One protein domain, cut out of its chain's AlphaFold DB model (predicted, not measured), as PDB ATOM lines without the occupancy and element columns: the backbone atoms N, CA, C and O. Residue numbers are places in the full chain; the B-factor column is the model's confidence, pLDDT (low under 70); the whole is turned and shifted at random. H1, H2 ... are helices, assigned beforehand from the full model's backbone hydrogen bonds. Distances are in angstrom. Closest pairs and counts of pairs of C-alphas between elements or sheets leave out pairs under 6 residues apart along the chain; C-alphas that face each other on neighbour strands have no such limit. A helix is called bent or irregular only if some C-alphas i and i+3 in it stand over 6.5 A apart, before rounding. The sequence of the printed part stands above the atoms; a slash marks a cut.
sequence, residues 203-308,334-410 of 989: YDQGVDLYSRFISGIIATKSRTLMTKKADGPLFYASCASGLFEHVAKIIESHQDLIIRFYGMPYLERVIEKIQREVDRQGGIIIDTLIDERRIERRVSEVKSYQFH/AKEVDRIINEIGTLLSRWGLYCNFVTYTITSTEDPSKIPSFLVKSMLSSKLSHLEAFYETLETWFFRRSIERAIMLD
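AT A GLANCE: This is residues 203 to 308 and 334 to 410 of the 989 residues of the protein "Component of oligomeric Golgi complex 4" of Neolecta irregularis (strain DAH-3) (UniProt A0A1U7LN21). Four long helices, H1, H2, H3 and H5, run up and down in an elongated bundle, with H2 and H3 between H1 and H5. A fifth long helix, H7, begins on H3 with residues 379 to 383, slants over H5 with residues 384 to 398 and runs on past the bundle, where residues 405 to 410 stick out; short H4 packs on H7. The printed part has 183 residues with seven named helices, H1 to H7 in order, and no named strand: all helix. It is only just loose, close to compact, with a radius of gyration of the C-alphas of 19.4 A and spans of 68 by 37 by 22 A.

IN THESE COORDINATES: Find C-alpha 203 at (135.742, 209.026, 133.077); H1 runs from there to residue 226, 34.8 A. H2, residues 235 to 261, 39.5 A, is irregular, with C-alphas 253 and 256 7.3 A apart. Then come H3, residues 264 to 292, 41.2 A, and H4, residues 295 to 303. H5, residues 334 to 363, spans 42.7 A; H6 is residues 373 to 376. H7, residues 379 to 408, spans 44.0 A and ends at C-alpha 408 (184.556, 248.422, 105.897).

HOW THE PARTS SIT: In the bundle each helix runs against the one before it. H1 and H2 form a hairpin, closest at the C-alphas of Leu 225 and Cys 239, 5.8 A. H2 and H3 form another, at a shallow tilt of 9 degrees, closest at C-alphas 258 and 267, 6.1 A. H2 touches H5, closest at C-alphas 237 and 347, 4.7 A. H7 touches H3 with residues 379 to 383 alone, closest at C-alphas 380 and 279, 4.9 A. H4 touches H7, closest at C-alphas 299 and 394, 6.4 A. H6 is close to but not clearly touching H3, closest at C-alphas 374 and 272, 6.5 A. In H1, H4, H5 and H7 every O i to N i+4 pair is within hydrogen-bond range, in H2 21 of 23 and in H3 24 of 25; H6 is too short for one.

THE WHOLE: C-alphas 203 and 410 are the two farthest apart, 69.7 A. Residues 309 to 333 are cut out; C-alphas 308 and 334 are 15.9 A apart. Of the links printed whole, none is long. Residues 229 to 231 and 365 to 369 have pLDDT under 70.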
ATOM      1  N   TYR A 203     134.441 208.771 133.706       87.75
ATOM      2  CA  TYR A 203     135.742 209.026 133.077       87.75
ATOM      3  C   TYR A 203     136.182 210.496 133.185       87.75
ATOM      4  O   TYR A 203     137.312 210.779 133.579       87.75
ATOM      5  N   ASP A 204     135.268 211.435 132.919       86.94
ATOM      6  CA  ASP A 204     135.561 212.872 132.913       86.94
ATOM      7  C   ASP A 204     136.046 213.399 134.265       86.94
ATOM      8  O   ASP A 204     136.993 214.178 134.329       86.94
ATOM      9  N   GLN A 205     135.422 212.968 135.365       87.62
ATOM     10  CA  GLN A 205     135.797 213.444 136.700       87.62
ATOM     11  C   GLN A 205     137.174 212.918 137.122       87.62
ATOM     12  O   GLN A 205     137.958 213.667 137.710       87.62
ATOM     13  N   GLY A 206     137.486 211.661 136.785       87.62
ATOM     14  CA  GLY A 206     138.792 211.059 137.054       87.62
ATOM     15  C   GLY A 206     139.919 211.772 136.306       87.62
ATOM     16  O   GLY A 206     140.907 212.184 136.918       87.62
ATOM     17  N   VAL A 207     139.733 212.004 135.003       88.31
ATOM     18  CA  VAL A 207     140.675 212.759 134.159       88.31
ATOM     19  C   VAL A 207     140.866 214.184 134.677       88.31
ATOM     20  O   VAL A 207     141.994 214.654 134.800       88.31
ATOM     21  N   ASP A 208     139.784 214.863 135.053       88.56
ATOM     22  CA  ASP A 208     139.831 216.233 135.552       88.56
ATOM     23  C   ASP A 208     140.649 216.383 136.844       88.56
ATOM     24  O   ASP A 208     141.432 217.330 136.964       88.56
ATOM     25  N   LEU A 209     140.488 215.467 137.803       88.56
ATOM     26  CA  LEU A 209     141.272 215.450 139.044       88.56
ATOM     27  C   LEU A 209     142.744 215.129 138.772       88.56
ATOM     28  O   LEU A 209     143.638 215.785 139.311       88.56
ATOM     29  N   TYR A 210     142.992 214.163 137.891       89.19
ATOM     30  CA  TYR A 210     144.337 213.734 137.538       89.19
ATOM     31  C   TYR A 210     145.126 214.823 136.797       89.19
ATOM     32  O   TYR A 210     146.272 215.111 137.146       89.19
ATOM     33  N   SER A 211     144.497 215.525 135.848       89.50
ATOM     34  CA  SER A 211     145.113 216.669 135.167       89.50
ATOM     35  C   SER A 211     145.465 217.806 136.132       89.50
ATOM     36  O   SER A 211     146.509 218.438 135.963       89.50
ATOM     37  N   ARG A 212     144.647 218.072 137.166       89.75
ATOM     38  CA  ARG A 212     144.972 219.082 138.199       89.75
ATOM     39  C   ARG A 212     146.190 218.680 139.026       89.75
ATOM     40  O   ARG A 212     147.042 219.526 139.287       89.75
ATOM     41  N   PHE A 213     146.283 217.406 139.403       89.81
ATOM     42  CA  PHE A 213     147.450 216.864 140.098       89.81
ATOM     43  C   PHE A 213     148.731 217.063 139.276       89.81
ATOM     44  O   PHE A 213     149.686 217.667 139.770       89.81
ATOM     45  N   ILE A 214     148.722 216.656 138.000       89.81
ATOM     46  CA  ILE A 214     149.868 216.834 137.097       89.81
ATOM     47  C   ILE A 214     150.226 218.318 136.931       89.81
ATOM     48  O   ILE A 214     151.396 218.689 137.031       89.81
ATOM     49  N   SER A 215     149.225 219.183 136.746       89.88
ATOM     50  CA  SER A 215     149.442 220.632 136.614       89.88
ATOM     51  C   SER A 215     150.144 221.219 137.847       89.88
ATOM     52  O   SER A 215     151.045 222.047 137.719       89.88
ATOM     53  N   GLY A 216     149.819 220.735 139.053       87.88
ATOM     54  CA  GLY A 216     150.499 221.135 140.291       87.88
ATOM     55  C   GLY A 216     151.983 220.744 140.347       87.88
ATOM     56  O   GLY A 216     152.810 221.516 140.853       87.88
ATOM     57  N   ILE A 217     152.343 219.582 139.791       88.06
ATOM     58  CA  ILE A 217     153.742 219.133 139.670       88.06
ATOM     59  C   ILE A 217     154.507 220.065 138.722       88.06
ATOM     60  O   ILE A 217     155.565 220.589 139.092       88.06
ATOM     61  N   ILE A 218     153.933 220.342 137.548       90.62
ATOM     62  CA  ILE A 218     154.523 221.216 136.523       90.62
ATOM     63  C   ILE A 218     154.749 222.630 137.078       90.62
ATOM     64  O   ILE A 218     155.862 223.156 136.997       90.62
ATOM     65  N   ALA A 219     153.742 223.217 137.732       89.50
ATOM     66  CA  ALA A 219     153.833 224.547 138.337       89.50
ATOM     67  C   ALA A 219     154.925 224.641 139.421       89.50
ATOM     68  O   ALA A 219     155.592 225.665 139.585       89.50
ATOM     69  N   THR A 220     155.127 223.575 140.196       89.06
ATOM     70  CA  THR A 220     156.160 223.531 141.245       89.06
ATOM     71  C   THR A 220     157.559 223.401 140.647       89.06
ATOM     72  O   THR A 220     158.488 224.095 141.080       89.06
ATOM     73  N   LYS A 221     157.714 222.575 139.606       88.62
ATOM     74  CA  LYS A 221     158.980 222.447 138.878       88.62
ATOM     75  C   LYS A 221     159.372 223.749 138.180       88.62
ATOM     76  O   LYS A 221     160.507 224.186 138.353       88.62
ATOM     77  N   SER A 222     158.440 224.376 137.460       87.88
ATOM     78  CA  SER A 222     158.638 225.663 136.773       87.88
ATOM     79  C   SER A 222     159.165 226.742 137.724       87.88
ATOM     80  O   SER A 222     160.226 227.324 137.493       87.88
ATOM     81  N   ARG A 223     158.501 226.925 138.876       87.19
ATOM     82  CA  ARG A 223     158.947 227.873 139.912       87.19
ATOM     83  C   ARG A 223     160.366 227.578 140.394       87.19
ATOM     84  O   ARG A 223     161.175 228.490 140.502       87.19
ATOM     85  N   THR A 224     160.692 226.307 140.618       88.25
ATOM     86  CA  THR A 224     162.039 225.896 141.046       88.25
ATOM     87  C   THR A 224     163.105 226.238 139.994       88.25
ATOM     88  O   THR A 224     164.204 226.664 140.347       88.25
ATOM     89  N   LEU A 225     162.796 226.082 138.701       86.31
ATOM     90  CA  LEU A 225     163.706 226.455 137.612       86.31
ATOM     91  C   LEU A 225     163.941 227.970 137.566       86.31
ATOM     92  O   LEU A 225     165.088 228.389 137.438       86.31
ATOM     93  N   MET A 226     162.888 228.770 137.751       84.06
ATOM     94  CA  MET A 226     162.958 230.238 137.741       84.06
ATOM     95  C   MET A 226     163.618 230.844 138.992       84.06
ATOM     96  O   MET A 226     164.121 231.957 138.935       84.06
ATOM     97  N   THR A 227     163.655 230.131 140.125       80.94
ATOM     98  CA  THR A 227     164.327 230.616 141.353       80.94
ATOM     99  C   THR A 227     165.856 230.536 141.318       80.94
ATOM    100  O   THR A 227     166.521 231.106 142.186       80.94
ATOM    101  N   LYS A 228     166.442 229.830 140.343       76.25
ATOM    102  CA  LYS A 228     167.897 229.847 140.139       76.25
ATOM    103  C   LYS A 228     168.295 231.237 139.635       76.25
ATOM    104  O   LYS A 228     167.600 231.790 138.794       76.25
ATOM    105  N   LYS A 229     169.394 231.819 140.139       63.06
ATOM    106  CA  LYS A 229     169.893 233.107 139.619       63.06
ATOM    107  C   LYS A 229     170.076 233.013 138.100       63.06
ATOM    108  O   LYS A 229     170.624 232.015 137.629       63.06
ATOM    109  N   ALA A 230     169.649 234.053 137.383       65.12
ATOM    110  CA  ALA A 230     169.825 234.206 135.942       65.12
ATOM    111  C   ALA A 230     171.307 234.421 135.593       65.12
ATOM    112  O   ALA A 230     171.733 235.524 135.264       65.12
ATOM    113  N   ASP A 231     172.109 233.369 135.733       60.06
ATOM    114  CA  ASP A 231     173.555 233.408 135.537       60.06
ATOM    115  C   ASP A 231     173.903 232.568 134.302       60.06
ATOM    116  O   ASP A 231     174.166 231.367 134.376       60.06
ATOM    117  N   GLY A 232     173.771 233.184 133.124       71.94
ATOM    118  CA  GLY A 232     174.121 232.564 131.848       71.94
ATOM    119  C   GLY A 232     173.458 233.216 130.624       71.94
ATOM    120  O   GLY A 232     172.341 233.723 130.722       71.94
ATOM    121  N   PRO A 233     174.111 233.171 129.444       76.31
ATOM    122  CA  PRO A 233     173.600 233.767 128.203       76.31
ATOM    123  C   PRO A 233     172.387 233.038 127.595       76.31
ATOM    124  O   PRO A 233     171.787 233.563 126.670       76.31
ATOM    125  N   LEU A 234     172.046 231.838 128.081       86.12
ATOM    126  CA  LEU A 234     170.929 231.007 127.600       86.12
ATOM    127  C   LEU A 234     169.980 230.609 128.743       86.12
ATOM    128  O   LEU A 234     169.373 229.536 128.712       86.12
ATOM    129  N   PHE A 235     169.918 231.413 129.806       89.56
ATOM    130  CA  PHE A 235     169.194 231.069 131.027       89.56
ATOM    131  C   PHE A 235     167.708 230.790 130.764       89.56
ATOM    132  O   PHE A 235     167.213 229.725 131.130       89.56
ATOM    133  N   TYR A 236     167.012 231.685 130.059       90.31
ATOM    134  CA  TYR A 236     165.572 231.555 129.824       90.31
ATOM    135  C   TYR A 236     165.244 230.419 128.857       90.31
ATOM    136  O   TYR A 236     164.303 229.658 129.088       90.31
ATOM    137  N   ALA A 237     166.077 230.234 127.831       89.75
ATOM    138  CA  ALA A 237     165.987 229.081 126.939       89.75
ATOM    139  C   ALA A 237     166.189 227.758 127.702       89.75
ATOM    140  O   ALA A 237     165.489 226.778 127.441       89.75
ATOM    141  N   SER A 238     167.092 227.730 128.689       90.56
ATOM    142  CA  SER A 238     167.326 226.561 129.548       90.56
ATOM    143  C   SER A 238     166.152 226.296 130.495       90.56
ATOM    144  O   SER A 238     165.778 225.143 130.701       90.56
ATOM    145  N   CYS A 239     165.529 227.346 131.040       91.31
ATOM    146  CA  CYS A 239     164.316 227.232 131.853       91.31
ATOM    147  C   CYS A 239     163.138 226.674 131.042       91.31
ATOM    148  O   CYS A 239     162.479 225.742 131.504       91.31
ATOM    149  N   ALA A 240     162.911 227.184 129.825       90.75
ATOM    150  CA  ALA A 240     161.886 226.668 128.916       90.75
ATOM    151  C   ALA A 240     162.165 225.210 128.513       90.75
ATOM    152  O   ALA A 240     161.276 224.366 128.598       90.75
ATOM    153  N   SER A 241     163.418 224.879 128.181       91.12
ATOM    154  CA  SER A 241     163.834 223.500 127.878       91.12
ATOM    155  C   SER A 241     163.548 222.558 129.048       91.12
ATOM    156  O   SER A 241     162.933 221.510 128.871       91.12
ATOM    157  N   GLY A 242     163.924 222.958 130.267       91.81
ATOM    158  CA  GLY A 242     163.678 222.169 131.471       91.81
ATOM    159  C   GLY A 242     162.191 221.992 131.795       91.81
ATOM    160  O   GLY A 242     161.820 220.970 132.374       91.81
ATOM    161  N   LEU A 243     161.338 222.955 131.424       93.38
ATOM    162  CA  LEU A 243     159.884 222.825 131.515       93.38
ATOM    163  C   LEU A 243     159.372 221.776 130.519       93.38
ATOM    164  O   LEU A 243     158.705 220.831 130.939       93.38
ATOM    165  N   PHE A 244     159.720 221.901 129.234       94.19
ATOM    166  CA  PHE A 244     159.262 220.987 128.182       94.19
ATOM    167  C   PHE A 244     159.747 219.550 128.402       94.19
ATOM    168  O   PHE A 244     158.949 218.620 128.327       94.19
ATOM    169  N   GLU A 245     161.015 219.357 128.776       93.38
ATOM    170  CA  GLU A 245     161.555 218.034 129.118       93.38
ATOM    171  C   GLU A 245     160.838 217.405 130.314       93.38
ATOM    172  O   GLU A 245     160.634 216.191 130.363       93.38
ATOM    173  N   HIS A 246     160.471 218.210 131.315       92.94
ATOM    174  CA  HIS A 246     159.746 217.691 132.466       92.94
ATOM    175  C   HIS A 246     158.332 217.254 132.086       92.94
ATOM    176  O   HIS A 246     157.888 216.199 132.535       92.94
ATOM    177  N   VAL A 247     157.653 218.030 131.239       93.19
ATOM    178  CA  VAL A 247     156.328 217.684 130.713       93.19
ATOM    179  C   VAL A 247     156.397 216.411 129.870       93.19
ATOM    180  O   VAL A 247     155.578 215.521 130.078       93.19
ATOM    181  N   ALA A 248     157.398 216.278 128.998       92.12
ATOM    182  CA  ALA A 248     157.603 215.075 128.193       92.12
ATOM    183  C   ALA A 248     157.787 213.824 129.068       92.12
ATOM    184  O   ALA A 248     157.054 212.852 128.909       92.12
ATOM    185  N   LYS A 249     158.654 213.891 130.090       92.25
ATOM    186  CA  LYS A 249     158.854 212.793 131.057       92.25
ATOM    187  C   LYS A 249     157.575 212.420 131.808       92.25
ATOM    188  O   LYS A 249     157.328 211.244 132.063       92.25
ATOM    189  N   ILE A 250     156.764 213.411 132.187       90.12
ATOM    190  CA  ILE A 250     155.469 213.168 132.836       90.12
ATOM    191  C   ILE A 250     154.547 212.408 131.878       90.12
ATOM    192  O   ILE A 250     153.984 211.392 132.278       90.12
ATOM    193  N   ILE A 251     154.422 212.863 130.630       90.56
ATOM    194  CA  ILE A 251     153.578 212.213 129.621       90.56
ATOM    195  C   ILE A 251     154.043 210.770 129.384       90.56
ATOM    196  O   ILE A 251     153.233 209.860 129.525       90.56
ATOM    197  N   GLU A 252     155.338 210.535 129.158       89.75
ATOM    198  CA  GLU A 252     155.893 209.185 128.959       89.75
ATOM    199  C   GLU A 252     155.630 208.253 130.146       89.75
ATOM    200  O   GLU A 252     155.274 207.093 129.966       89.75
ATOM    201  N   SER A 253     155.769 208.761 131.374       88.94
ATOM    202  CA  SER A 253     155.585 207.947 132.583       88.94
ATOM    203  C   SER A 253     154.121 207.600 132.886       88.94
ATOM    204  O   SER A 253     153.851 206.627 133.593       88.94
ATOM    205  N   HIS A 254     153.171 208.393 132.382       87.25
ATOM    206  CA  HIS A 254     151.754 208.279 132.728       87.25
ATOM    207  C   HIS A 254     150.848 207.879 131.554       87.25
ATOM    208  O   HIS A 254     149.704 207.486 131.801       87.25
ATOM    209  N   GLN A 255     151.332 207.914 130.306       87.38
ATOM    210  CA  GLN A 255     150.548 207.553 129.120       87.38
ATOM    211  C   GLN A 255     150.029 206.111 129.177       87.38
ATOM    212  O   GLN A 255     148.835 205.906 128.985       87.38
ATOM    213  N   ASP A 256     150.856 205.129 129.558       86.88
ATOM    214  CA  ASP A 256     150.456 203.712 129.604       86.88
ATOM    215  C   ASP A 256     149.299 203.474 130.577       86.88
ATOM    216  O   ASP A 256     148.386 202.685 130.319       86.88
ATOM    217  N   LEU A 257     149.310 204.192 131.705       87.75
ATOM    218  CA  LEU A 257     148.246 204.127 132.700       87.75
ATOM    219  C   LEU A 257     146.937 204.697 132.139       87.75
ATOM    220  O   LEU A 257     145.875 204.119 132.351       87.75
ATOM    221  N   ILE A 258     146.993 205.820 131.423       87.88
ATOM    222  CA  ILE A 258     145.796 206.463 130.865       87.88
ATOM    223  C   ILE A 258     145.249 205.640 129.693       87.88
ATOM    224  O   ILE A 258     144.057 205.336 129.665       87.88
ATOM    225  N   ILE A 259     146.111 205.206 128.770       86.56
ATOM    226  CA  ILE A 259     145.727 204.416 127.593       86.56
ATOM    227  C   ILE A 259     145.078 203.097 128.023       86.56
ATOM    228  O   ILE A 259     144.026 202.738 127.500       86.56
ATOM    229  N   ARG A 260     145.646 202.402 129.020       88.25
ATOM    230  CA  ARG A 260     145.141 201.096 129.466       88.25
ATOM    231  C   ARG A 260     143.765 201.150 130.136       88.25
ATOM    232  O   ARG A 260     143.011 200.191 130.007       88.25
ATOM    233  N   PHE A 261     143.452 202.213 130.882       85.56
ATOM    234  CA  PHE A 261     142.231 202.278 131.704       85.56
ATOM    235  C   PHE A 261     141.156 203.243 131.177       85.56
ATOM    236  O   PHE A 261     139.977 203.040 131.460       85.56
ATOM    237  N   TYR A 262     141.538 204.280 130.429       87.50
ATOM    238  CA  TYR A 262     140.623 205.292 129.890       87.50
ATOM    239  C   TYR A 262     140.588 205.280 128.356       87.50
ATOM    240  O   TYR A 262     139.535 205.522 127.775       87.50
ATOM    241  N   GLY A 263     141.706 204.960 127.701       86.25
ATOM    242  CA  GLY A 263     141.829 204.930 126.243       86.25
ATOM    243  C   GLY A 263     142.406 206.217 125.641       86.25
ATOM    244  O   GLY A 263     142.561 207.237 126.316       86.25
ATOM    245  N   MET A 264     142.717 206.162 124.342       86.06
ATOM    246  CA  MET A 264     143.407 207.235 123.604       86.06
ATOM    247  C   MET A 264     142.698 208.607 123.622       86.06
ATOM    248  O   MET A 264     143.381 209.599 123.877       86.06
ATOM    249  N   PRO A 265     141.362 208.724 123.447       86.56
ATOM    250  CA  PRO A 265     140.697 210.036 123.432       86.56
ATOM    251  C   PRO A 265     140.844 210.818 124.747       86.56
ATOM    252  O   PRO A 265     140.879 212.047 124.768       86.56
ATOM    253  N   TYR A 266     140.958 210.107 125.871       87.75
ATOM    254  CA  TYR A 266     141.149 210.736 127.176       87.75
ATOM    255  C   TYR A 266     142.602 211.148 127.419       87.75
ATOM    256  O   TYR A 266     142.827 212.107 128.156       87.75
ATOM    257  N   LEU A 267     143.577 210.488 126.782       88.94
ATOM    258  CA  LEU A 267     144.969 210.940 126.790       88.94
ATOM    259  C   LEU A 267     145.099 212.302 126.102       88.94
ATOM    260  O   LEU A 267     145.690 213.211 126.683       88.94
ATOM    261  N   GLU A 268     144.481 212.476 124.930       89.38
ATOM    262  CA  GLU A 268     144.460 213.763 124.220       89.38
ATOM    263  C   GLU A 268     143.887 214.877 125.111       89.38
ATOM    264  O   GLU A 268     144.503 215.930 125.275       89.38
ATOM    265  N   ARG A 269     142.768 214.614 125.795       88.88
ATOM    266  CA  ARG A 269     142.151 215.573 126.725       88.88
ATOM    267  C   ARG A 269     143.018 215.884 127.954       88.88
ATOM    268  O   ARG A 269     143.002 217.016 128.445       88.88
ATOM    269  N   VAL A 270     143.766 214.907 128.477       90.50
ATOM    270  CA  VAL A 270     144.738 215.138 129.565       90.50
ATOM    271  C   VAL A 270     145.868 216.040 129.077       90.50
ATOM    272  O   VAL A 270     146.208 217.003 129.767       90.50
ATOM    273  N   ILE A 271     146.418 215.761 127.893       91.19
ATOM    274  CA  ILE A 271     147.487 216.553 127.276       91.19
ATOM    275  C   ILE A 271     147.008 217.982 127.005       91.19
ATOM    276  O   ILE A 271     147.716 218.924 127.347       91.19
ATOM    277  N   GLU A 272     145.787 218.173 126.502       91.56
ATOM    278  CA  GLU A 272     145.198 219.503 126.289       91.56
ATOM    279  C   GLU A 272     145.147 220.320 127.595       91.56
ATOM    280  O   GLU A 272     145.451 221.513 127.623       91.56
ATOM    281  N   LYS A 273     144.803 219.682 128.720       90.12
ATOM    282  CA  LYS A 273     144.790 220.345 130.033       90.12
ATOM    283  C   LYS A 273     146.186 220.648 130.558       90.12
ATOM    284  O   LYS A 273     146.385 221.715 131.133       90.12
ATOM    285  N   ILE A 274     147.131 219.735 130.352       91.88
ATOM    286  CA  ILE A 274     148.546 219.954 130.668       91.88
ATOM    287  C   ILE A 274     149.079 221.142 129.859       91.88
ATOM    288  O   ILE A 274     149.734 222.011 130.432       91.88
ATOM    289  N   GLN A 275     148.726 221.240 128.573       93.38
ATOM    290  CA  GLN A 275     149.124 222.346 127.705       93.38
ATOM    291  C   GLN A 275     148.676 223.703 128.260       93.38
ATOM    292  O   GLN A 275     149.445 224.653 128.204       93.38
ATOM    293  N   ARG A 276     147.491 223.816 128.873       92.06
ATOM    294  CA  ARG A 276     147.048 225.082 129.501       92.06
ATOM    295  C   ARG A 276     147.948 225.518 130.662       92.06
ATOM    296  O   ARG A 276     148.134 226.715 130.879       92.06
ATOM    297  N   GLU A 277     148.510 224.573 131.414       92.75
ATOM    298  CA  GLU A 277     149.489 224.892 132.458       92.75
ATOM    299  C   GLU A 277     150.859 225.227 131.850       92.75
ATOM    300  O   GLU A 277     151.517 226.160 132.311       92.75
ATOM    301  N   VAL A 278     151.265 224.536 130.779       92.62
ATOM    302  CA  VAL A 278     152.467 224.889 130.000       92.62
ATOM    303  C   VAL A 278     152.349 226.298 129.427       92.62
ATOM    304  O   VAL A 278     153.302 227.063 129.522       92.62
ATOM    305  N   ASP A 279     151.175 226.689 128.936       93.56
ATOM    306  CA  ASP A 279     150.906 228.033 128.434       93.56
ATOM    307  C   ASP A 279     151.101 229.097 129.509       93.56
ATOM    308  O   ASP A 279     151.722 230.136 129.276       93.56
ATOM    309  N   ARG A 280     150.610 228.818 130.718       92.25
ATOM    310  CA  ARG A 280     150.762 229.714 131.861       92.25
ATOM    311  C   ARG A 280     152.223 229.837 132.292       92.25
ATOM    312  O   ARG A 280     152.715 230.949 132.459       92.25
ATOM    313  N   GLN A 281     152.908 228.712 132.492       92.88
ATOM    314  CA  GLN A 281     154.283 228.691 132.996       92.88
ATOM    315  C   GLN A 281     155.290 229.166 131.943       92.88
ATOM    316  O   GLN A 281     156.124 230.020 132.233       92.88
ATOM    317  N   GLY A 282     155.182 228.669 130.710       92.00
ATOM    318  CA  GLY A 282     155.994 229.098 129.573       92.00
ATOM    319  C   GLY A 282     155.767 230.567 129.226       92.00
ATOM    320  O   GLY A 282     156.727 231.285 128.960       92.00
ATOM    321  N   GLY A 283     154.523 231.046 129.332       91.75
ATOM    322  CA  GLY A 283     154.195 232.455 129.138       91.75
ATOM    323  C   GLY A 283     154.941 233.375 130.108       91.75
ATOM    324  O   GLY A 283     155.485 234.378 129.666       91.75
ATOM    325  N   ILE A 284     155.031 233.010 131.392       91.69
ATOM    326  CA  ILE A 284     155.788 233.780 132.398       91.69
ATOM    327  C   ILE A 284     157.283 233.818 132.056       91.69
ATOM    328  O   ILE A 284     157.914 234.866 132.185       91.69
ATOM    329  N   ILE A 285     157.857 232.692 131.614       91.62
ATOM    330  CA  ILE A 285     159.276 232.607 131.228       91.62
ATOM    331  C   ILE A 285     159.572 233.552 130.053       91.62
ATOM    332  O   ILE A 285     160.556 234.286 130.098       91.62
ATOM    333  N   ILE A 286     158.718 233.553 129.024       92.25
ATOM    334  CA  ILE A 286     158.891 234.397 127.832       92.25
ATOM    335  C   ILE A 286     158.692 235.878 128.161       92.25
ATOM    336  O   ILE A 286     159.503 236.693 127.732       92.25
ATOM    337  N   ASP A 287     157.671 236.233 128.944       92.00
ATOM    338  CA  ASP A 287     157.445 237.632 129.341       92.00
ATOM    339  C   ASP A 287     158.653 238.168 130.129       92.00
ATOM    340  O   ASP A 287     159.188 239.228 129.816       92.00
ATOM    341  N   THR A 288     159.165 237.370 131.075       91.00
ATOM    342  CA  THR A 288     160.356 237.730 131.862       91.00
ATOM    343  C   THR A 288     161.595 237.889 130.973       91.00
ATOM    344  O   THR A 288     162.386 238.809 131.175       91.00
ATOM    345  N   LEU A 289     161.763 237.031 129.958       91.00
ATOM    346  CA  LEU A 289     162.839 237.147 128.969       91.00
ATOM    347  C   LEU A 289     162.746 238.467 128.187       91.00
ATOM    348  O   LEU A 289     163.758 239.159 128.043       91.00
ATOM    349  N   ILE A 290     161.557 238.803 127.675       91.19
ATOM    350  CA  ILE A 290     161.322 240.022 126.888       91.19
ATOM    351  C   ILE A 290     161.658 241.266 127.716       91.19
ATOM    352  O   ILE A 290     162.381 242.144 127.227       91.19
ATOM    353  N   ASP A 291     161.219 241.290 128.975       90.75
ATOM    354  CA  ASP A 291     161.435 242.400 129.901       90.75
ATOM    355  C   ASP A 291     162.908 242.532 130.319       90.75
ATOM    356  O   ASP A 291     163.506 243.607 130.190       90.75
ATOM    357  N   GLU A 292     163.540 241.447 130.781       89.19
ATOM    358  CA  GLU A 292     164.916 241.503 131.286       89.19
ATOM    359  C   GLU A 292     165.955 241.749 130.190       89.19
ATOM    360  O   GLU A 292     166.939 242.453 130.423       89.19
ATOM    361  N   ARG A 293     165.759 241.185 128.991       88.75
ATOM    362  CA  ARG A 293     166.655 241.410 127.840       88.75
ATOM    363  C   ARG A 293     166.278 242.648 127.028       88.75
ATOM    364  O   ARG A 293     166.973 242.960 126.063       88.75
ATOM    365  N   ARG A 294     165.212 243.365 127.409       89.56
ATOM    366  CA  ARG A 294     164.719 244.586 126.746       89.56
ATOM    367  C   ARG A 294     164.562 244.408 125.230       89.56
ATOM    368  O   ARG A 294     164.952 245.285 124.452       89.56
ATOM    369  N   ILE A 295     164.007 243.270 124.810       90.94
ATOM    370  CA  ILE A 295     163.981 242.843 123.399       90.94
ATOM    371  C   ILE A 295     163.257 243.877 122.526       90.94
ATOM    372  O   ILE A 295     163.782 244.279 121.489       90.94
ATOM    373  N   GLU A 296     162.106 244.390 122.972       91.50
ATOM    374  CA  GLU A 296     161.310 245.376 122.223       91.50
ATOM    375  C   GLU A 296     162.066 246.682 121.954       91.50
ATOM    376  O   GLU A 296     162.051 247.231 120.844       91.50
ATOM    377  N   ARG A 297     162.784 247.172 122.973       89.38
ATOM    378  CA  ARG A 297     163.635 248.356 122.847       89.38
ATOM    379  C   ARG A 297     164.742 248.101 121.828       89.38
ATOM    380  O   ARG A 297     164.977 248.943 120.966       89.38
ATOM    381  N   ARG A 298     165.382 246.932 121.889       88.81
ATOM    382  CA  ARG A 298     166.486 246.572 120.992       88.81
ATOM    383  C   ARG A 298     166.035 246.434 119.540       88.81
ATOM    384  O   ARG A 298     166.714 246.922 118.643       88.81
ATOM    385  N   VAL A 299     164.861 245.848 119.310       91.44
ATOM    386  CA  VAL A 299     164.222 245.778 117.987       91.44
ATOM    387  C   VAL A 299     163.939 247.180 117.441       91.44
ATOM    388  O   VAL A 299     164.168 247.435 116.259       91.44
ATOM    389  N   SER A 300     163.481 248.105 118.286       88.62
ATOM    390  CA  SER A 300     163.231 249.497 117.887       88.62
ATOM    391  C   SER A 300     164.524 250.230 117.504       88.62
ATOM    392  O   SER A 300     164.575 250.880 116.460       88.62
ATOM    393  N   GLU A 301     165.589 250.065 118.297       87.44
ATOM    394  CA  GLU A 301     166.925 250.609 118.006       87.44
ATOM    395  C   GLU A 301     167.463 250.063 116.669       87.44
ATOM    396  O   GLU A 301     167.874 250.834 115.799       87.44
ATOM    397  N   VAL A 302     167.357 248.749 116.454       88.44
ATOM    398  CA  VAL A 302     167.748 248.059 115.216       88.44
ATOM    399  C   VAL A 302     166.980 248.566 113.990       88.44
ATOM    400  O   VAL A 302     167.590 248.837 112.955       88.44
ATOM    401  N   LYS A 303     165.656 248.748 114.087       87.50
ATOM    402  CA  LYS A 303     164.835 249.273 112.978       87.50
ATOM    403  C   LYS A 303     165.204 250.708 112.597       87.50
ATOM    404  O   LYS A 303     165.070 251.079 111.435       87.50
ATOM    405  N   SER A 304     165.659 251.506 113.561       83.94
ATOM    406  CA  SER A 304     166.089 252.892 113.336       83.94
ATOM    407  C   SER A 304     167.525 253.024 112.808       83.94
ATOM    408  O   SER A 304     167.949 254.125 112.454       83.94
ATOM    409  N   TYR A 305     168.277 251.919 112.742       84.44
ATOM    410  CA  TYR A 305     169.678 251.927 112.342       84.44
ATOM    411  C   TYR A 305     169.857 252.273 110.857       84.44
ATOM    412  O   TYR A 305     169.247 251.663 109.977       84.44
ATOM    413  N   GLN A 306     170.751 253.222 110.571       80.12
ATOM    414  CA  GLN A 306     171.088 253.639 109.210       80.12
ATOM    415  C   GLN A 306     172.433 253.044 108.769       80.12
ATOM    416  O   GLN A 306     173.473 253.303 109.377       80.12
ATOM    417  N   PHE A 307     172.409 252.281 107.675       80.44
ATOM    418  CA  PHE A 307     173.577 251.615 107.087       80.44
ATOM    419  C   PHE A 307     174.361 252.569 106.174       80.44
ATOM    420  O   PHE A 307     174.224 252.532 104.949       80.44
ATOM    421  N   HIS A 308     175.146 253.466 106.766       72.50
ATOM    422  CA  HIS A 308     175.834 254.543 106.051       72.50
ATOM    423  C   HIS A 308     176.830 254.035 104.995       72.50
ATOM    424  O   HIS A 308     176.839 254.552 103.879       72.50
ATOM    425  N   ALA A 334     176.322 244.832 118.386       84.50
ATOM    426  CA  ALA A 334     176.052 243.622 117.616       84.50
ATOM    427  C   ALA A 334     176.309 242.323 118.402       84.50
ATOM    428  O   ALA A 334     175.664 241.314 118.125       84.50
ATOM    429  N   LYS A 335     177.214 242.323 119.396       86.62
ATOM    430  CA  LYS A 335     177.473 241.136 120.233       86.62
ATOM    431  C   LYS A 335     176.313 240.854 121.178       86.62
ATOM    432  O   LYS A 335     175.994 239.696 121.435       86.62
ATOM    433  N   GLU A 336     175.694 241.903 121.705       86.94
ATOM    434  CA  GLU A 336     174.513 241.780 122.554       86.94
ATOM    435  C   GLU A 336     173.307 241.279 121.748       86.94
ATOM    436  O   GLU A 336     172.611 240.368 122.189       86.94
ATOM    437  N   VAL A 337     173.122 241.797 120.529       90.25
ATOM    438  CA  VAL A 337     172.080 241.321 119.605       90.25
ATOM    439  C   VAL A 337     172.297 239.847 119.232       90.25
ATOM    440  O   VAL A 337     171.354 239.067 119.328       90.25
ATOM    441  N   ASP A 338     173.530 239.424 118.917       90.44
ATOM    442  CA  ASP A 338     173.855 238.011 118.630       90.44
ATOM    443  C   ASP A 338     173.519 237.083 119.811       90.44
ATOM    444  O   ASP A 338     173.008 235.981 119.610       90.44
ATOM    445  N   ARG A 339     173.744 237.528 121.059       89.94
ATOM    446  CA  ARG A 339     173.364 236.764 122.263       89.94
ATOM    447  C   ARG A 339     171.852 236.584 122.375       89.94
ATOM    448  O   ARG A 339     171.412 235.463 122.614       89.94
ATOM    449  N   ILE A 340     171.078 237.652 122.170       91.12
ATOM    450  CA  ILE A 340     169.607 237.601 122.209       91.12
ATOM    451  C   ILE A 340     169.083 236.658 121.120       91.12
ATOM    452  O   ILE A 340     168.249 235.801 121.399       91.12
ATOM    453  N   ILE A 341     169.615 236.762 119.899       92.50
ATOM    454  CA  ILE A 341     169.249 235.884 118.781       92.50
ATOM    455  C   ILE A 341     169.525 234.415 119.129       92.50
ATOM    456  O   ILE A 341     168.670 233.563 118.900       92.50
ATOM    457  N   ASN A 342     170.686 234.101 119.712       91.88
ATOM    458  CA  ASN A 342     171.017 232.727 120.102       91.88
ATOM    459  C   ASN A 342     170.082 232.187 121.204       91.88
ATOM    460  O   ASN A 342     169.683 231.020 121.145       91.88
ATOM    461  N   GLU A 343     169.704 233.016 122.185       91.69
ATOM    462  CA  GLU A 343     168.768 232.636 123.254       91.69
ATOM    463  C   GLU A 343     167.357 232.376 122.695       91.69
ATOM    464  O   GLU A 343     166.776 231.324 122.972       91.69
ATOM    465  N   ILE A 344     166.849 233.256 121.823       92.81
ATOM    466  CA  ILE A 344     165.553 233.077 121.146       92.81
ATOM    467  C   ILE A 344     165.567 231.852 120.225       92.81
ATOM    468  O   ILE A 344     164.659 231.027 120.295       92.81
ATOM    469  N   GLY A 345     166.596 231.695 119.387       92.19
ATOM    470  CA  GLY A 345     166.690 230.577 118.446       92.19
ATOM    471  C   GLY A 345     166.705 229.220 119.153       92.19
ATOM    472  O   GLY A 345     166.011 228.294 118.737       92.19
ATOM    473  N   THR A 346     167.415 229.123 120.284       92.00
ATOM    474  CA  THR A 346     167.415 227.912 121.123       92.00
ATOM    475  C   THR A 346     166.026 227.631 121.697       92.00
ATOM    476  O   THR A 346     165.585 226.484 121.720       92.00
ATOM    477  N   LEU A 347     165.318 228.665 122.151       92.69
ATOM    478  CA  LEU A 347     163.971 228.535 122.700       92.69
ATOM    479  C   LEU A 347     162.966 228.069 121.630       92.69
ATOM    480  O   LEU A 347     162.207 227.135 121.891       92.69
ATOM    481  N   LEU A 348     163.008 228.645 120.423       92.62
ATOM    482  CA  LEU A 348     162.166 228.238 119.285       92.62
ATOM    483  C   LEU A 348     162.435 226.790 118.851       92.62
ATOM    484  O   LEU A 348     161.491 226.030 118.638       92.62
ATOM    485  N   SER A 349     163.709 226.388 118.813       91.94
ATOM    486  CA  SER A 349     164.122 225.009 118.522       91.94
ATOM    487  C   SER A 349     163.513 224.011 119.511       91.94
ATOM    488  O   SER A 349     162.937 222.989 119.138       91.94
ATOM    489  N   ARG A 350     163.578 224.340 120.806       92.25
ATOM    490  CA  ARG A 350     163.053 223.496 121.889       92.25
ATOM    491  C   ARG A 350     161.531 223.425 121.885       92.25
ATOM    492  O   ARG A 350     160.984 222.369 122.187       92.25
ATOM    493  N   TRP A 351     160.866 224.514 121.508       92.00
ATOM    494  CA  TRP A 351     159.427 224.520 121.261       92.00
ATOM    495  C   TRP A 351     159.042 223.602 120.094       92.00
ATOM    496  O   TRP A 351     158.139 222.783 120.250       92.00
ATOM    497  N   GLY A 352     159.764 223.660 118.970       89.31
ATOM    498  CA  GLY A 352     159.529 222.769 117.828       89.31
ATOM    499  C   GLY A 352     159.629 221.287 118.206       89.31
ATOM    500  O   GLY A 352     158.727 220.506 117.909       89.31
ATOM    501  N   LEU A 353     160.671 220.907 118.957       89.31
ATOM    502  CA  LEU A 353     160.829 219.539 119.469       89.31
ATOM    503  C   LEU A 353     159.683 219.114 120.397       89.31
ATOM    504  O   LEU A 353     159.221 217.978 120.324       89.31
ATOM    505  N   TYR A 354     159.207 220.020 121.255       92.31
ATOM    506  CA  TYR A 354     158.064 219.760 122.126       92.31
ATOM    507  C   TYR A 354     156.774 219.522 121.326       92.31
ATOM    508  O   TYR A 354     156.058 218.557 121.597       92.31
ATOM    509  N   CYS A 355     156.497 220.344 120.310       89.50
ATOM    510  CA  CYS A 355     155.341 220.159 119.432       89.50
ATOM    511  C   CYS A 355     155.394 218.825 118.680       89.50
ATOM    512  O   CYS A 355     154.379 218.129 118.617       89.50
ATOM    513  N   ASN A 356     156.567 218.446 118.164       88.25
ATOM    514  CA  ASN A 356     156.756 217.166 117.481       88.25
ATOM    515  C   ASN A 356     156.538 215.991 118.436       88.25
ATOM    516  O   ASN A 356     155.796 215.072 118.104       88.25
ATOM    517  N   PHE A 357     157.099 216.056 119.648       91.00
ATOM    518  CA  PHE A 357     156.892 215.039 120.678       91.00
ATOM    519  C   PHE A 357     155.402 214.852 121.002       91.00
ATOM    520  O   PHE A 357     154.898 213.736 120.928       91.00
ATOM    521  N   VAL A 358     154.672 215.936 121.293       89.56
ATOM    522  CA  VAL A 358     153.240 215.853 121.631       89.56
ATOM    523  C   VAL A 358     152.411 215.331 120.453       89.56
ATOM    524  O   VAL A 358     151.497 214.527 120.645       89.56
ATOM    525  N   THR A 359     152.736 215.759 119.231       88.25
ATOM    526  CA  THR A 359     152.068 215.288 118.008       88.25
ATOM    527  C   THR A 359     152.297 213.793 117.805       88.25
ATOM    528  O   THR A 359     151.337 213.060 117.554       88.25
ATOM    529  N   TYR A 360     153.532 213.326 117.994       87.19
ATOM    530  CA  TYR A 360     153.892 211.915 117.923       87.19
ATOM    531  C   TYR A 360     153.162 211.089 118.989       87.19
ATOM    532  O   TYR A 360     152.599 210.048 118.668       87.19
ATOM    533  N   THR A 361     153.067 211.576 120.233       85.56
ATOM    534  CA  THR A 361     152.341 210.875 121.308       85.56
ATOM    535  C   THR A 361     150.858 210.651 120.985       85.56
ATOM    536  O   THR A 361     150.287 209.644 121.396       85.56
ATOM    537  N   ILE A 362     150.214 211.578 120.271       84.38
ATOM    538  CA  ILE A 362     148.773 211.501 119.976       84.38
ATOM    539  C   ILE A 362     148.499 210.751 118.671       84.38
ATOM    540  O   ILE A 362     147.572 209.946 118.605       84.38
ATOM    541  N   THR A 363     149.271 211.041 117.624       81.06
ATOM    542  CA  THR A 363     148.987 210.569 116.258       81.06
ATOM    543  C   THR A 363     149.822 209.364 115.841       81.06
ATOM    544  O   THR A 363     149.517 208.756 114.818       81.06
ATOM    545  N   SER A 364     150.876 209.026 116.595       77.81
ATOM    546  CA  SER A 364     151.900 208.040 116.217       77.81
ATOM    547  C   SER A 364     152.537 208.315 114.847       77.81
ATOM    548  O   SER A 364     153.050 207.405 114.202       77.81
ATOM    549  N   THR A 365     152.487 209.570 114.381       65.38
ATOM    550  CA  THR A 365     153.088 210.018 113.121       65.38
ATOM    551  C   THR A 365     153.959 211.241 113.358       65.38
ATOM    552  O   THR A 365     153.589 212.125 114.127       65.38
ATOM    553  N   GLU A 366     155.096 211.309 112.669       61.84
ATOM    554  CA  GLU A 366     156.028 212.445 112.725       61.84
ATOM    555  C   GLU A 366     155.687 213.556 111.717       61.84
ATOM    556  O   GLU A 366     156.471 214.474 111.498       61.84
ATOM    557  N   ASP A 367     154.512 213.486 111.086       63.03
ATOM    558  CA  ASP A 367     154.110 214.417 110.036       63.03
ATOM    559  C   ASP A 367     153.884 215.842 110.600       63.03
ATOM    560  O   ASP A 367     152.931 216.055 111.365       63.03
ATOM    561  N   PRO A 368     154.688 216.849 110.191       60.03
ATOM    562  CA  PRO A 368     154.561 218.231 110.659       60.03
ATOM    563  C   PRO A 368     153.225 218.888 110.286       60.03
ATOM    564  O   PRO A 368     152.881 219.937 110.826       60.03
ATOM    565  N   SER A 369     152.468 218.313 109.345       63.78
ATOM    566  CA  SER A 369     151.160 218.833 108.933       63.78
ATOM    567  C   SER A 369     150.018 218.457 109.887       63.78
ATOM    568  O   SER A 369     148.931 219.032 109.800       63.78
ATOM    569  N   LYS A 370     150.263 217.541 110.833       70.44
ATOM    570  CA  LYS A 370     149.254 216.992 111.756       70.44
ATOM    571  C   LYS A 370     149.347 217.545 113.179       70.44
ATOM    572  O   LYS A 370     148.918 216.883 114.122       70.44
ATOM    573  N   ILE A 371     149.881 218.754 113.356       78.62
ATOM    574  CA  ILE A 371     149.982 219.378 114.682       78.62
ATOM    575  C   ILE A 371     148.569 219.552 115.280       78.62
ATOM    576  O   ILE A 371     147.710 220.181 114.650       78.62
ATOM    577  N   PRO A 372     148.305 219.039 116.499       84.31
ATOM    578  CA  PRO A 372     147.009 219.164 117.150       84.31
ATOM    579  C   PRO A 372     146.529 220.614 117.278       84.31
ATOM    580  O   PRO A 372     147.279 221.519 117.653       84.31
ATOM    581  N   SER A 373     145.234 220.837 117.033       85.00
ATOM    582  CA  SER A 373     144.657 222.191 116.980       85.00
ATOM    583  C   SER A 373     144.807 222.992 118.281       85.00
ATOM    584  O   SER A 373     144.894 224.220 118.238       85.00
ATOM    585  N   PHE A 374     144.876 222.316 119.432       86.50
ATOM    586  CA  PHE A 374     145.076 222.959 120.730       86.50
ATOM    587  C   PHE A 374     146.508 223.473 120.934       86.50
ATOM    588  O   PHE A 374     146.690 224.428 121.684       86.50
ATOM    589  N   LEU A 375     147.515 222.903 120.255       87.19
ATOM    590  CA  LEU A 375     148.883 223.437 120.263       87.19
ATOM    591  C   LEU A 375     148.976 224.696 119.401       87.19
ATOM    592  O   LEU A 375     149.547 225.693 119.837       87.19
ATOM    593  N   VAL A 376     148.351 224.680 118.220       85.38
ATOM    594  CA  VAL A 376     148.333 225.827 117.293       85.38
ATOM    595  C   VAL A 376     147.578 227.019 117.889       85.38
ATOM    596  O   VAL A 376     147.999 228.162 117.750       85.38
ATOM    597  N   LYS A 377     146.461 226.771 118.584       87.00
ATOM    598  CA  LYS A 377     145.650 227.815 119.237       87.00
ATOM    599  C   LYS A 377     146.122 228.164 120.654       87.00
ATOM    600  O   LYS A 377     145.424 228.895 121.357       87.00
ATOM    601  N   SER A 378     147.254 227.617 121.095       90.75
ATOM    602  CA  SER A 378     147.757 227.834 122.451       90.75
ATOM    603  C   SER A 378     148.180 229.289 122.671       90.75
ATOM    604  O   SER A 378     148.654 229.977 121.759       90.75
ATOM    605  N   MET A 379     148.045 229.769 123.910       88.75
ATOM    606  CA  MET A 379     148.491 231.122 124.266       88.75
ATOM    607  C   MET A 379     150.011 231.256 124.125       88.75
ATOM    608  O   MET A 379     150.513 232.326 123.778       88.75
ATOM    609  N   LEU A 380     150.744 230.166 124.372       90.44
ATOM    610  CA  LEU A 380     152.192 230.133 124.226       90.44
ATOM    611  C   LEU A 380     152.619 230.221 122.763       90.44
ATOM    612  O   LEU A 380     153.516 230.998 122.456       90.44
ATOM    613  N   SER A 381     151.939 229.501 121.863       89.06
ATOM    614  CA  SER A 381     152.195 229.591 120.422       89.06
ATOM    615  C   SER A 381     152.012 231.019 119.915       89.06
ATOM    616  O   SER A 381     152.888 231.524 119.221       89.06
ATOM    617  N   SER A 382     150.952 231.720 120.337       89.50
ATOM    618  CA  SER A 382     150.746 233.124 119.956       89.50
ATOM    619  C   SER A 382     151.881 234.045 120.428       89.50
ATOM    620  O   SER A 382     152.302 234.930 119.680       89.50
ATOM    621  N   LYS A 383     152.405 233.841 121.644       89.94
ATOM    622  CA  LYS A 383     153.556 234.605 122.154       89.94
ATOM    623  C   LYS A 383     154.849 234.274 121.413       89.94
ATOM    624  O   LYS A 383     155.650 235.168 121.147       89.94
ATOM    625  N   LEU A 384     155.049 233.009 121.059       91.12
ATOM    626  CA  LEU A 384     156.214 232.562 120.302       91.12
ATOM    627  C   LEU A 384     156.221 233.136 118.888       91.12
ATOM    628  O   LEU A 384     157.265 233.616 118.466       91.12
ATOM    629  N   SER A 385     155.072 233.237 118.217       89.75
ATOM    630  CA  SER A 385     154.976 233.929 116.923       89.75
ATOM    631  C   SER A 385     155.371 235.410 117.008       89.75
ATOM    632  O   SER A 385     155.939 235.969 116.072       89.75
ATOM    633  N   HIS A 386     155.128 236.070 118.145       90.62
ATOM    634  CA  HIS A 386     155.627 237.430 118.363       90.62
ATOM    635  C   HIS A 386     157.158 237.464 118.506       90.62
ATOM    636  O   HIS A 386     157.828 238.332 117.943       90.62
ATOM    637  N   LEU A 387     157.722 236.479 119.210       91.69
ATOM    638  CA  LEU A 387     159.163 236.312 119.369       91.69
ATOM    639  C   LEU A 387     159.860 235.960 118.039       91.69
ATOM    640  O   LEU A 387     160.967 236.435 117.795       91.69
ATOM    641  N   GLU A 388     159.203 235.199 117.159       92.25
ATOM    642  CA  GLU A 388     159.654 234.917 115.788       92.25
ATOM    643  C   GLU A 388     159.798 236.207 114.969       92.25
ATOM    644  O   GLU A 388     160.826 236.415 114.327       92.25
ATOM    645  N   ALA A 389     158.834 237.129 115.057       92.31
ATOM    646  CA  ALA A 389     158.914 238.421 114.371       92.31
ATOM    647  C   ALA A 389     160.074 239.300 114.891       92.31
ATOM    648  O   ALA A 389     160.732 240.020 114.125       92.31
ATOM    649  N   PHE A 390     160.360 239.242 116.198       93.44
ATOM    650  CA  PHE A 390     161.542 239.891 116.772       93.44
ATOM    651  C   PHE A 390     162.836 239.240 116.293       93.44
ATOM    652  O   PHE A 390     163.751 239.956 115.884       93.44
ATOM    653  N   TYR A 391     162.896 237.908 116.292       94.44
ATOM    654  CA  TYR A 391     164.033 237.151 115.783       94.44
ATOM    655  C   TYR A 391     164.335 237.511 114.328       94.44
ATOM    656  O   TYR A 391     165.466 237.875 114.019       94.44
ATOM    657  N   GLU A 392     163.322 237.502 113.458       93.81
ATOM    658  CA  GLU A 392     163.466 237.855 112.043       93.81
ATOM    659  C   GLU A 392     164.072 239.252 111.876       93.81
ATOM    660  O   GLU A 392     165.018 239.441 111.106       93.81
ATOM    661  N   THR A 393     163.568 240.234 112.632       93.69
ATOM    662  CA  THR A 393     164.060 241.616 112.562       93.69
ATOM    663  C   THR A 393     165.519 241.720 113.018       93.69
ATOM    664  O   THR A 393     166.334 242.361 112.348       93.69
ATOM    665  N   LEU A 394     165.853 241.106 114.158       93.62
ATOM    666  CA  LEU A 394     167.195 241.152 114.737       93.62
ATOM    667  C   LEU A 394     168.212 240.428 113.848       93.62
ATOM    668  O   LEU A 394     169.292 240.964 113.607       93.62
ATOM    669  N   GLU A 395     167.855 239.257 113.322       94.31
ATOM    670  CA  GLU A 395     168.727 238.427 112.491       94.31
ATOM    671  C   GLU A 395     168.977 239.061 111.118       94.31
ATOM    672  O   GLU A 395     170.116 239.128 110.650       94.31
ATOM    673  N   THR A 396     167.937 239.644 110.515       93.75
ATOM    674  CA  THR A 396     168.055 240.396 109.257       93.75
ATOM    675  C   THR A 396     168.995 241.597 109.411       93.75
ATOM    676  O   THR A 396     169.860 241.834 108.563       93.75
ATOM    677  N   TRP A 397     168.862 242.358 110.503       93.50
ATOM    678  CA  TRP A 397     169.767 243.474 110.786       93.50
ATOM    679  C   TRP A 397     171.188 243.004 111.081       93.50
ATOM    680  O   TRP A 397     172.136 243.582 110.548       93.50
ATOM    681  N   PHE A 398     171.342 241.951 111.887       93.38
ATOM    682  CA  PHE A 398     172.644 241.394 112.235       93.38
ATOM    683  C   PHE A 398     173.401 240.953 110.980       93.38
ATOM    684  O   PHE A 398     174.583 241.276 110.827       93.38
ATOM    685  N   PHE A 399     172.712 240.296 110.042       93.81
ATOM    686  CA  PHE A 399     173.287 239.909 108.758       93.81
ATOM    687  C   PHE A 399     173.744 241.120 107.948       93.81
ATOM    688  O   PHE A 399     174.898 241.203 107.522       93.81
ATOM    689  N   ARG A 400     172.857 242.104 107.781       91.62
ATOM    690  CA  ARG A 400     173.147 243.303 106.993       91.62
ATOM    691  C   ARG A 400     174.285 244.137 107.590       91.62
ATOM    692  O   ARG A 400     175.158 244.598 106.858       91.62
ATOM    693  N   ARG A 401     174.327 244.282 108.920       89.88
ATOM    694  CA  ARG A 401     175.409 244.975 109.644       89.88
ATOM    695  C   ARG A 401     176.729 244.216 109.537       89.88
ATOM    696  O   ARG A 401     177.785 244.836 109.439       89.88
ATOM    697  N   SER A 402     176.678 242.888 109.531       90.19
ATOM    698  CA  SER A 402     177.855 242.045 109.330       90.19
ATOM    699  C   SER A 402     178.457 242.225 107.936       90.19
ATOM    700  O   SER A 402     179.670 242.386 107.828       90.19
ATOM    701  N   ILE A 403     177.625 242.303 106.890       89.94
ATOM    702  CA  ILE A 403     178.076 242.640 105.530       89.94
ATOM    703  C   ILE A 403     178.708 244.035 105.508       89.94
ATOM    704  O   ILE A 403     179.812 244.200 105.001       89.94
ATOM    705  N   GLU A 404     178.053 245.038 106.098       86.19
ATOM    706  CA  GLU A 404     178.590 246.403 106.156       86.19
ATOM    707  C   GLU A 404     179.981 246.449 106.812       86.19
ATOM    708  O   GLU A 404     180.905 247.066 106.280       86.19
ATOM    709  N   ARG A 405     180.159 245.745 107.935       86.62
ATOM    710  CA  ARG A 405     181.455 245.647 108.616       86.62
ATOM    711  C   ARG A 405     182.501 244.903 107.791       86.62
ATOM    712  O   ARG A 405     183.647 245.341 107.776       86.62
ATOM    713  N   ALA A 406     182.121 243.819 107.115       87.69
ATOM    714  CA  ALA A 406     183.024 243.075 106.239       87.69
ATOM    715  C   ALA A 406     183.527 243.959 105.086       87.69
ATOM    716  O   ALA A 406     184.705 243.927 104.751       87.69
ATOM    717  N   ILE A 407     182.666 244.828 104.543       84.19
ATOM    718  CA  ILE A 407     183.037 245.800 103.506       84.19
ATOM    719  C   ILE A 407     183.968 246.888 104.059       84.19
ATOM    720  O   ILE A 407     184.940 247.253 103.403       84.19
ATOM    721  N   MET A 408     183.702 247.406 105.262       81.44
ATOM    722  CA  MET A 408     184.556 248.422 105.897       81.44
ATOM    723  C   MET A 408     185.963 247.904 106.230       81.44
ATOM    724  O   MET A 408     186.926 248.669 106.190       81.44
ATOM    725  N   LEU A 409     186.075 246.626 106.599       83.88
ATOM    726  CA  LEU A 409     187.328 245.980 107.001       83.88
ATOM    727  C   LEU A 409     188.025 245.243 105.850       83.88
ATOM    728  O   LEU A 409     189.052 244.602 106.079       83.88
ATOM    729  N   ASP A 410     187.476 245.335 104.639       85.56
ATOM    730  CA  ASP A 410     187.923 244.569 103.489       85.56
ATOM    731  C   ASP A 410     189.382 244.864 103.119       85.56
ATOM    732  O   ASP A 410     189.814 246.017 103.007       85.56
TER     733      ASP A 410